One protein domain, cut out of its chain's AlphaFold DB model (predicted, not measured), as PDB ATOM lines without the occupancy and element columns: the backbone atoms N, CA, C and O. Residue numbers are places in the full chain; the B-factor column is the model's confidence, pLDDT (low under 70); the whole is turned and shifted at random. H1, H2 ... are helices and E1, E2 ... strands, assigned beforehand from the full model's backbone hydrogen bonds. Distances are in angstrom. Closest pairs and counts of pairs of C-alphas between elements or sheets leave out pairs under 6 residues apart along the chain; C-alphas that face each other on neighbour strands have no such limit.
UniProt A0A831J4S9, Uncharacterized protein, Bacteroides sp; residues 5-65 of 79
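AT A GLANCE: This is residues 5 to 65 of the 79 residues of an uncharacterized protein of Bacteroides sp (UniProt A0A831J4S9). A long, thin ribbon of three strands has the long strand E2 as its spine: E1 pairs along the first half of E2 and E3 along the second half, with a looped link, residues 46 to 58, at one end and one helix, H1, that only grazes the sheet. The 61 printed residues hold one named helix and three named strands, in the order H1 E1 E2 E3; the sheet runs E1 E2 E3, antiparallel. The class is mixed, helices and strands. The whole is extended, with a radius of gyration of the C-alphas of 16.3 A, and flat, spanning 45 by 36 by 17 A.

HOW THE PARTS SIT: Look first at E2, residues 34 to 45, the inner strand. Its residues 34 to 39 pair with E1, residues 26 to 31, in an antiparallel hairpin at 136 degrees, where N 29 and O 36 are 2.8 A apart. Its residues 40 to 45 pair with E3, residues 59 to 64, in a second antiparallel hairpin at 152 degrees, where N 43 and O 61 are 2.8 A apart. The pairing is staggered, and E1, E2 and E3 form a meander, each strand the antiparallel neighbour of the one before. H1, residues 5 to 17, is only just on the sheet, with 5 pairs of C-alphas within 10 A, and only grazes it with residues 6 to 7; the closest C-alphas of H1 and E2, those of Phe 6 and Pro 39, are 6.9 A apart. In H1 every O i to N i+4 pair is within hydrogen-bond range.

IN THESE COORDINATES: Find C-alpha 5 at (31.280, 30.076, -25.224), where H1 begins its 18.2 A. E1 measures 14.5 A. E2 runs 32.2 A from C-alpha 34 at (45.784, 15.971, -23.344), and E3 runs 16.7 A to C-alpha 64 at (35.028, 22.607, -12.576).

THE WHOLE: The C-alphas farthest apart, those of Pro 20 and Asp 51, are 47.4 A apart. The link E2 to E3 is long, with 13 residues. The printed part has no cut, and no printed residue is under 70 in pLDDT.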
ATOM      1  N   CYS A   5      31.805  29.104 -26.192       87.69
ATOM      2  CA  CYS A   5      31.280  30.076 -25.224       87.69
ATOM      3  C   CYS A   5      32.292  30.510 -24.149       87.69
ATOM      4  O   CYS A   5      32.169  31.598 -23.598       87.69
ATOM      5  N   PHE A   6      33.268  29.661 -23.802       84.62
ATOM      6  CA  PHE A   6      34.272  30.029 -22.801       84.62
ATOM      7  C   PHE A   6      35.286  31.043 -23.336       84.62
ATOM      8  O   PHE A   6      35.677  31.941 -22.596       84.62
ATOM      9  N   GLU A   7      35.676  30.942 -24.608       86.31
ATOM     10  CA  GLU A   7      36.551  31.940 -25.230       86.31
ATOM     11  C   GLU A   7      35.797  33.254 -25.456       86.31
ATOM     12  O   GLU A   7      36.299  34.305 -25.068       86.31
ATOM     13  N   GLU A   8      34.545  33.193 -25.925       90.56
ATOM     14  CA  GLU A   8      33.668  34.374 -26.043       90.56
ATOM     15  C   GLU A   8      33.502  35.098 -24.696       90.56
ATOM     16  O   GLU A   8      33.543  36.326 -24.615       90.56
ATOM     17  N   ALA A   9      33.356  34.345 -23.599       89.38
ATOM     18  CA  ALA A   9      33.278  34.926 -22.266       89.38
ATOM     19  C   ALA A   9      34.587  35.632 -21.866       89.38
ATOM     20  O   ALA A   9      34.533  36.701 -21.259       89.38
ATOM     21  N   LYS A  10      35.759  35.074 -22.205       89.50
ATOM     22  CA  LYS A  10      37.056  35.717 -21.924       89.50
ATOM     23  C   LYS A  10      37.221  37.017 -22.708       89.50
ATOM     24  O   LYS A  10      37.679  37.999 -22.129       89.50
ATOM     25  N   GLU A  11      36.844  37.031 -23.984       93.19
ATOM     26  CA  GLU A  11      36.862  38.243 -24.814       93.19
ATOM     27  C   GLU A  11      35.971  39.323 -24.203       93.19
ATOM     28  O   GLU A  11      36.444  40.421 -23.908       93.19
ATOM     29  N   LYS A  12      34.729  38.970 -23.861       93.56
ATOM     30  CA  LYS A  12      33.783  39.893 -23.230       93.56
ATOM     31  C   LYS A  12      34.281  40.450 -21.897       93.56
ATOM     32  O   LYS A  12      34.027  41.614 -21.590       93.56
ATOM     33  N   VAL A  13      34.979  39.646 -21.090       93.12
ATOM     34  CA  VAL A  13      35.595  40.125 -19.844       93.12
ATOM     35  C   VAL A  13      36.644  41.193 -20.142       93.12
ATOM     36  O   VAL A  13      36.590  42.248 -19.521       93.12
ATOM     37  N   ARG A  14      37.535  40.969 -21.114       96.00
ATOM     38  CA  ARG A  14      38.569  41.948 -21.496       96.00
ATOM     39  C   ARG A  14      37.974  43.235 -22.053       96.00
ATOM     40  O   ARG A  14      38.423  44.315 -21.691       96.00
ATOM     41  N   GLU A  15      36.945  43.131 -22.890       96.94
ATOM     42  CA  GLU A  15      36.222  44.298 -23.410       96.94
ATOM     43  C   GLU A  15      35.562  45.101 -22.285       96.94
ATOM     44  O   GLU A  15      35.658  46.324 -22.248       96.94
ATOM     45  N   THR A  16      34.918  44.408 -21.342       95.56
ATOM     46  CA  THR A  16      34.191  45.043 -20.233       95.56
ATOM     47  C   THR A  16      35.138  45.723 -19.245       95.56
ATOM     48  O   THR A  16      34.807  46.778 -18.709       95.56
ATOM     49  N   THR A  17      36.303  45.130 -18.972       96.56
ATOM     50  CA  THR A  17      37.279  45.682 -18.021       96.56
ATOM     51  C   THR A  17      38.265  46.657 -18.664       96.56
ATOM     52  O   THR A  17      38.891  47.430 -17.943       96.56
ATOM     53  N   GLY A  18      38.435  46.611 -19.988       96.75
ATOM     54  CA  GLY A  18      39.501  47.316 -20.705       96.75
ATOM     55  C   GLY A  18      40.901  46.733 -20.469       96.75
ATOM     56  O   GLY A  18      41.886  47.319 -20.915       96.75
ATOM     57  N   ASP A  19      41.010  45.599 -19.771       96.44
ATOM     58  CA  ASP A  19      42.278  44.942 -19.463       96.44
ATOM     59  C   ASP A  19      42.495  43.743 -20.405       96.44
ATOM     60  O   ASP A  19      41.782  42.739 -20.291       96.44
ATOM     61  N   PRO A  20      43.491  43.787 -21.311       93.44
ATOM     62  CA  PRO A  20      43.774  42.686 -22.233       93.44
ATOM     63  C   PRO A  20      44.264  41.414 -21.523       93.44
ATOM     64  O   PRO A  20      44.225  40.327 -22.107       93.44
ATOM     65  N   HIS A  21      44.712  41.525 -20.271       92.50
ATOM     66  CA  HIS A  21      45.166  40.409 -19.448       92.50
ATOM     67  C   HIS A  21      44.083  39.866 -18.515       92.50
ATOM     68  O   HIS A  21      44.321  38.861 -17.837       92.50
ATOM     69  N   ALA A  22      42.883  40.455 -18.527       92.44
ATOM     70  CA  ALA A  22      41.765  39.945 -17.759       92.44
ATOM     71  C   ALA A  22      41.467  38.494 -18.161       92.44
ATOM     72  O   ALA A  22      41.474  38.113 -19.340       92.44
ATOM     73  N   MET A  23      41.240  37.664 -17.147       87.12
ATOM     74  CA  MET A  23      41.122  36.222 -17.298       87.12
ATOM     75  C   MET A  23      40.007  35.676 -16.419       87.12
ATOM     76  O   MET A  23      39.850  36.058 -15.260       87.12
ATOM     77  N   ILE A  24      39.242  34.743 -16.981       86.38
ATOM     78  CA  ILE A  24      38.295  33.935 -16.217       86.38
ATOM     79  C   ILE A  24      39.079  32.795 -15.574       86.38
ATOM     80  O   ILE A  24      39.896  32.150 -16.239       86.38
ATOM     81  N   ARG A  25      38.825  32.535 -14.286       85.38
ATOM     82  CA  ARG A  25      39.433  31.411 -13.569       85.38
ATOM     83  C   ARG A  25      39.134  30.101 -14.309       85.38
ATOM     84  O   ARG A  25      38.013  29.839 -14.743       85.38
ATOM     85  N   GLY A  26      40.154  29.266 -14.447       85.62
ATOM     86  CA  GLY A  26      40.047  27.951 -15.059       85.62
ATOM     87  C   GLY A  26      41.047  26.986 -14.443       85.62
ATOM     88  O   GLY A  26      42.009  27.404 -13.798       85.62
ATOM     89  N   VAL A  27      40.805  25.694 -14.632       87.12
ATOM     90  CA  VAL A  27      41.661  24.620 -14.121       87.12
ATOM     91  C   VAL A  27      42.215  23.835 -15.300       87.12
ATOM     92  O   VAL A  27      41.472  23.429 -16.193       87.12
ATOM     93  N   PHE A  28      43.529  23.612 -15.313       87.00
ATOM     94  CA  PHE A  28      44.153  22.701 -16.266       87.00
ATOM     95  C   PHE A  28      43.934  21.263 -15.799       87.00
ATOM     96  O   PHE A  28      44.337  20.891 -14.699       87.00
ATOM     97  N   THR A  29      43.269  20.452 -16.614       83.75
ATOM     98  CA  THR A  29      42.919  19.067 -16.280       83.75
ATOM     99  C   THR A  29      43.403  18.122 -17.382       83.75
ATOM    100  O   THR A  29      43.176  18.404 -18.562       83.75
ATOM    101  N   PRO A  30      44.077  17.008 -17.034       85.81
ATOM    102  CA  PRO A  30      44.436  15.981 -18.004       85.81
ATOM    103  C   PRO A  30      43.187  15.184 -18.397       85.81
ATOM    104  O   PRO A  30      42.557  14.555 -17.550       85.81
ATOM    105  N   ILE A  31      42.820  15.214 -19.679       81.25
ATOM    106  CA  ILE A  31      41.658  14.496 -20.215       81.25
ATOM    107  C   ILE A  31      42.065  13.816 -21.520       81.25
ATOM    108  O   ILE A  31      42.575  14.468 -22.431       81.25
ATOM    109  N   ASN A  32      41.876  12.495 -21.592       83.12
ATOM    110  CA  ASN A  32      42.288  11.645 -22.717       83.12
ATOM    111  C   ASN A  32      43.760  11.870 -23.127       83.12
ATOM    112  O   ASN A  32      44.088  12.002 -24.302       83.12
ATOM    113  N   GLY A  33      44.657  12.003 -22.141       84.38
ATOM    114  CA  GLY A  33      46.091  12.222 -22.373       84.38
ATOM    115  C   GLY A  33      46.480  13.631 -22.845       84.38
ATOM    116  O   GLY A  33      47.664  13.889 -23.042       84.38
ATOM    117  N   LYS A  34      45.526  14.564 -22.993       85.31
ATOM    118  CA  LYS A  34      45.784  15.971 -23.344       85.31
ATOM    119  C   LYS A  34      45.439  16.884 -22.170       85.31
ATOM    120  O   LYS A  34      44.390  16.738 -21.546       85.31
ATOM    121  N   ILE A  35      46.303  17.853 -21.877       87.12
ATOM    122  CA  ILE A  35      45.993  18.904 -20.900       87.12
ATOM    123  C   ILE A  35      44.994  19.866 -21.544       87.12
ATOM    124  O   ILE A  35      45.260  20.412 -22.614       87.12
ATOM    125  N   ARG A  36      43.848  20.078 -20.896       83.69
ATOM    126  CA  ARG A  36      42.819  21.025 -21.339       83.69
ATOM    127  C   ARG A  36      42.525  22.036 -20.239       83.69
ATOM    128  O   ARG A  36      42.501  21.680 -19.065       83.69
ATOM    129  N   LEU A  37      42.297  23.289 -20.623       84.44
ATOM    130  CA  LEU A  37      41.815  24.324 -19.713       84.44
ATOM    131  C   LEU A  37      40.291  24.234 -19.626       84.44
ATOM    132  O   LEU A  37      39.604  24.459 -20.620       84.44
ATOM    133  N   LEU A  38      39.772  23.916 -18.444       84.56
ATOM    134  CA  LEU A  38      38.340  23.896 -18.176       84.56
ATOM    135  C   LEU A  38      37.900  25.177 -17.457       84.56
ATOM    136  O   LEU A  38      38.640  25.675 -16.601       84.56
ATOM    137  N   PRO A  39      36.700  25.706 -17.763       83.81
ATOM    138  CA  PRO A  39      36.125  26.808 -17.009       83.81
ATOM    139  C   PRO A  39      35.916  26.398 -15.553       83.81
ATOM    140  O   PRO A  39      35.432  25.300 -15.263       83.81
ATOM    141  N   SER A  40      36.253  27.310 -14.649       87.38
ATOM    142  CA  SER A  40      35.992  27.168 -13.225       87.38
ATOM    143  C   SER A  40      35.053  28.275 -12.772       87.38
ATOM    144  O   SER A  40      35.218  29.433 -13.157       87.38
ATOM    145  N   ILE A  41      34.044  27.915 -11.985       85.19
ATOM    146  CA  ILE A  41      33.095  28.865 -11.409       85.19
ATOM    147  C   ILE A  41      33.301  28.886  -9.906       85.19
ATOM    148  O   ILE A  41      33.164  27.850  -9.249       85.19
ATOM    149  N   GLU A  42      33.567  30.073  -9.366       88.75
ATOM    150  CA  GLU A  42      33.512  30.277  -7.926       88.75
ATOM    151  C   GLU A  42      32.050  30.222  -7.468       88.75
ATOM    152  O   GLU A  42      31.191  30.982  -7.922       88.75
ATOM    153  N   VAL A  43      31.767  29.314  -6.541       89.69
ATOM    154  CA  VAL A  43      30.464  29.164  -5.904       89.69
ATOM    155  C   VAL A  43      30.559  29.630  -4.467       89.69
ATOM    156  O   VAL A  43      31.267  29.045  -3.646       89.69
ATOM    157  N   LEU A  44      29.779  30.658  -4.148       94.62
ATOM    158  CA  LEU A  44      29.611  31.142  -2.787       94.62
ATOM    159  C   LEU A  44      28.476  30.383  -2.102       94.62
ATOM    160  O   LEU A  44      27.352  30.324  -2.597       94.62
ATOM    161  N   TYR A  45      28.751  29.842  -0.923       96.00
ATOM    162  CA  TYR A  45      27.777  29.104  -0.130       96.00
ATOM    163  C   TYR A  45      27.931  29.419   1.358       96.00
ATOM    164  O   TYR A  45      28.908  30.020   1.802       96.00
ATOM    165  N   ARG A  46      26.950  29.015   2.162       97.38
ATOM    166  CA  ARG A  46      27.053  29.042   3.625       97.38
ATOM    167  C   ARG A  46      27.090  27.609   4.120       97.38
ATOM    168  O   ARG A  46      26.279  26.784   3.705       97.38
ATOM    169  N   LYS A  47      28.024  27.299   5.018       96.69
ATOM    170  CA  LYS A  47      28.101  25.968   5.629       96.69
ATOM    171  C   LYS A  47      26.881  25.738   6.523       96.69
ATOM    172  O   LYS A  47      26.452  26.646   7.240       96.69
ATOM    173  N   LYS A  48      26.334  24.523   6.478       97.50
ATOM    174  CA  LYS A  48      25.255  24.093   7.370       97.50
ATOM    175  C   LYS A  48      25.849  23.728   8.733       97.50
ATOM    176  O   LYS A  48      26.866  23.040   8.805       97.50
ATOM    177  N   LYS A  49      25.241  24.221   9.805       96.38
ATOM    178  CA  LYS A  49      25.591  23.900  11.191       96.38
ATOM    179  C   LYS A  49      24.931  22.589  11.617       96.38
ATOM    180  O   LYS A  49      24.029  22.082  10.950       96.38
ATOM    181  N   LYS A  50      25.348  22.071  12.778       96.88
ATOM    182  CA  LYS A  50      24.780  20.854  13.383       96.88
ATOM    183  C   LYS A  50      23.281  20.974  13.689       96.88
ATOM    184  O   LYS A  50      22.569  19.991  13.566       96.88
ATOM    185  N   ASP A  51      22.811  22.173  14.035       96.44
ATOM    186  CA  ASP A  51      21.397  22.478  14.310       96.44
ATOM    187  C   ASP A  51      20.537  22.636  13.039       96.44
ATOM    188  O   ASP A  51      19.351  22.942  13.112       96.44
ATOM    189  N   GLY A  52      21.131  22.460  11.857       96.44
ATOM    190  CA  GLY A  52      20.460  22.610  10.572       96.44
ATOM    191  C   GLY A  52      20.386  24.043  10.037       96.44
ATOM    192  O   GLY A  52      20.056  24.212   8.862       96.44
ATOM    193  N   THR A  53      20.749  25.056  10.828       97.44
ATOM    194  CA  THR A  53      20.851  26.452  10.374       97.44
ATOM    195  C   THR A  53      22.124  26.690   9.558       97.44
ATOM    196  O   THR A  53      23.037  25.867   9.535       97.44
ATOM    197  N   PHE A  54      22.221  27.833   8.878       97.81
ATOM    198  CA  PHE A  54      23.409  28.208   8.104       97.81
ATOM    199  C   PHE A  54      24.330  29.161   8.877       97.81
ATOM    200  O   PHE A  54      23.886  29.978   9.691       97.81
ATOM    201  N   CYS A  55      25.637  29.067   8.626       97.12
ATOM    202  CA  CYS A  55      26.622  30.033   9.113       97.12
ATOM    203  C   CYS A  55      26.365  31.437   8.538       97.12
ATOM    204  O   CYS A  55      25.875  31.574   7.420       97.12
ATOM    205  N   LYS A  56      26.717  32.487   9.293       95.38
ATOM    206  CA  LYS A  56      26.635  33.877   8.805       95.38
ATOM    207  C   LYS A  56      27.691  34.165   7.736       95.38
ATOM    208  O   LYS A  56      27.393  34.834   6.751       95.38
ATOM    209  N   SER A  57      28.906  33.653   7.935       96.88
ATOM    210  CA  SER A  57      30.002  33.786   6.980       96.88
ATOM    211  C   SER A  57      29.736  32.977   5.712       96.88
ATOM    212  O   SER A  57      29.221  31.856   5.763       96.88
ATOM    213  N   GLN A  58      30.107  33.559   4.572       96.56
ATOM    214  CA  GLN A  58      30.188  32.835   3.311       96.56
ATOM    215  C   GLN A  58      31.490  32.036   3.248       96.56
ATOM    216  O   GLN A  58      32.499  32.368   3.868       96.56
ATOM    217  N   SER A  59      31.438  30.935   2.521       96.19
ATOM    218  CA  SER A  59      32.573  30.135   2.087       96.19
ATOM    219  C   SER A  59      32.515  30.056   0.565       96.19
ATOM    220  O   SER A  59      31.430  30.193  -0.005       96.19
ATOM    221  N   SER A  60      33.649  29.827  -0.085       94.50
ATOM    222  CA  SER A  60      33.705  29.600  -1.526       94.50
ATOM    223  C   SER A  60      34.291  28.230  -1.851       94.50
ATOM    224  O   SER A  60      35.062  27.667  -1.070       94.50
ATOM    225  N   ILE A  61      33.862  27.675  -2.981       91.44
ATOM    226  CA  ILE A  61      34.491  26.534  -3.650       91.44
ATOM    227  C   ILE A  61      34.584  26.838  -5.140       91.44
ATOM    228  O   ILE A  61      33.723  27.527  -5.679       91.44
ATOM    229  N   ASP A  62      35.580  26.275  -5.808       88.56
ATOM    230  CA  ASP A  62      35.656  26.288  -7.264       88.56
ATOM    231  C   ASP A  62      35.029  25.005  -7.813       88.56
ATOM    232  O   ASP A  62      35.465  23.897  -7.487       88.56
ATOM    233  N   LEU A  63      34.008  25.140  -8.659       85.06
ATOM    234  CA  LEU A  63      33.440  24.016  -9.400       85.06
ATOM    235  C   LEU A  63      33.990  24.005 -10.822       85.06
ATOM    236  O   LEU A  63      33.927  25.001 -11.542       85.06
ATOM    237  N   THR A  64      34.529  22.853 -11.221       83.31
ATOM    238  CA  THR A  64      35.028  22.607 -12.576       83.31
ATOM    239  C   THR A  64      34.104  21.607 -13.253       83.31
ATOM    240  O   THR A  64      33.832  20.540 -12.700       83.31
ATOM    241  N   TYR A  65      33.616  21.941 -14.444       76.75
ATOM    242  CA  TYR A  65      32.668  21.115 -15.187       76.75
ATOM    243  C   TYR A  65      33.287  20.624 -16.494       76.75
ATOM    244  O   TYR A  65      33.998  21.358 -17.175       76.75
TER     245      TYR A  65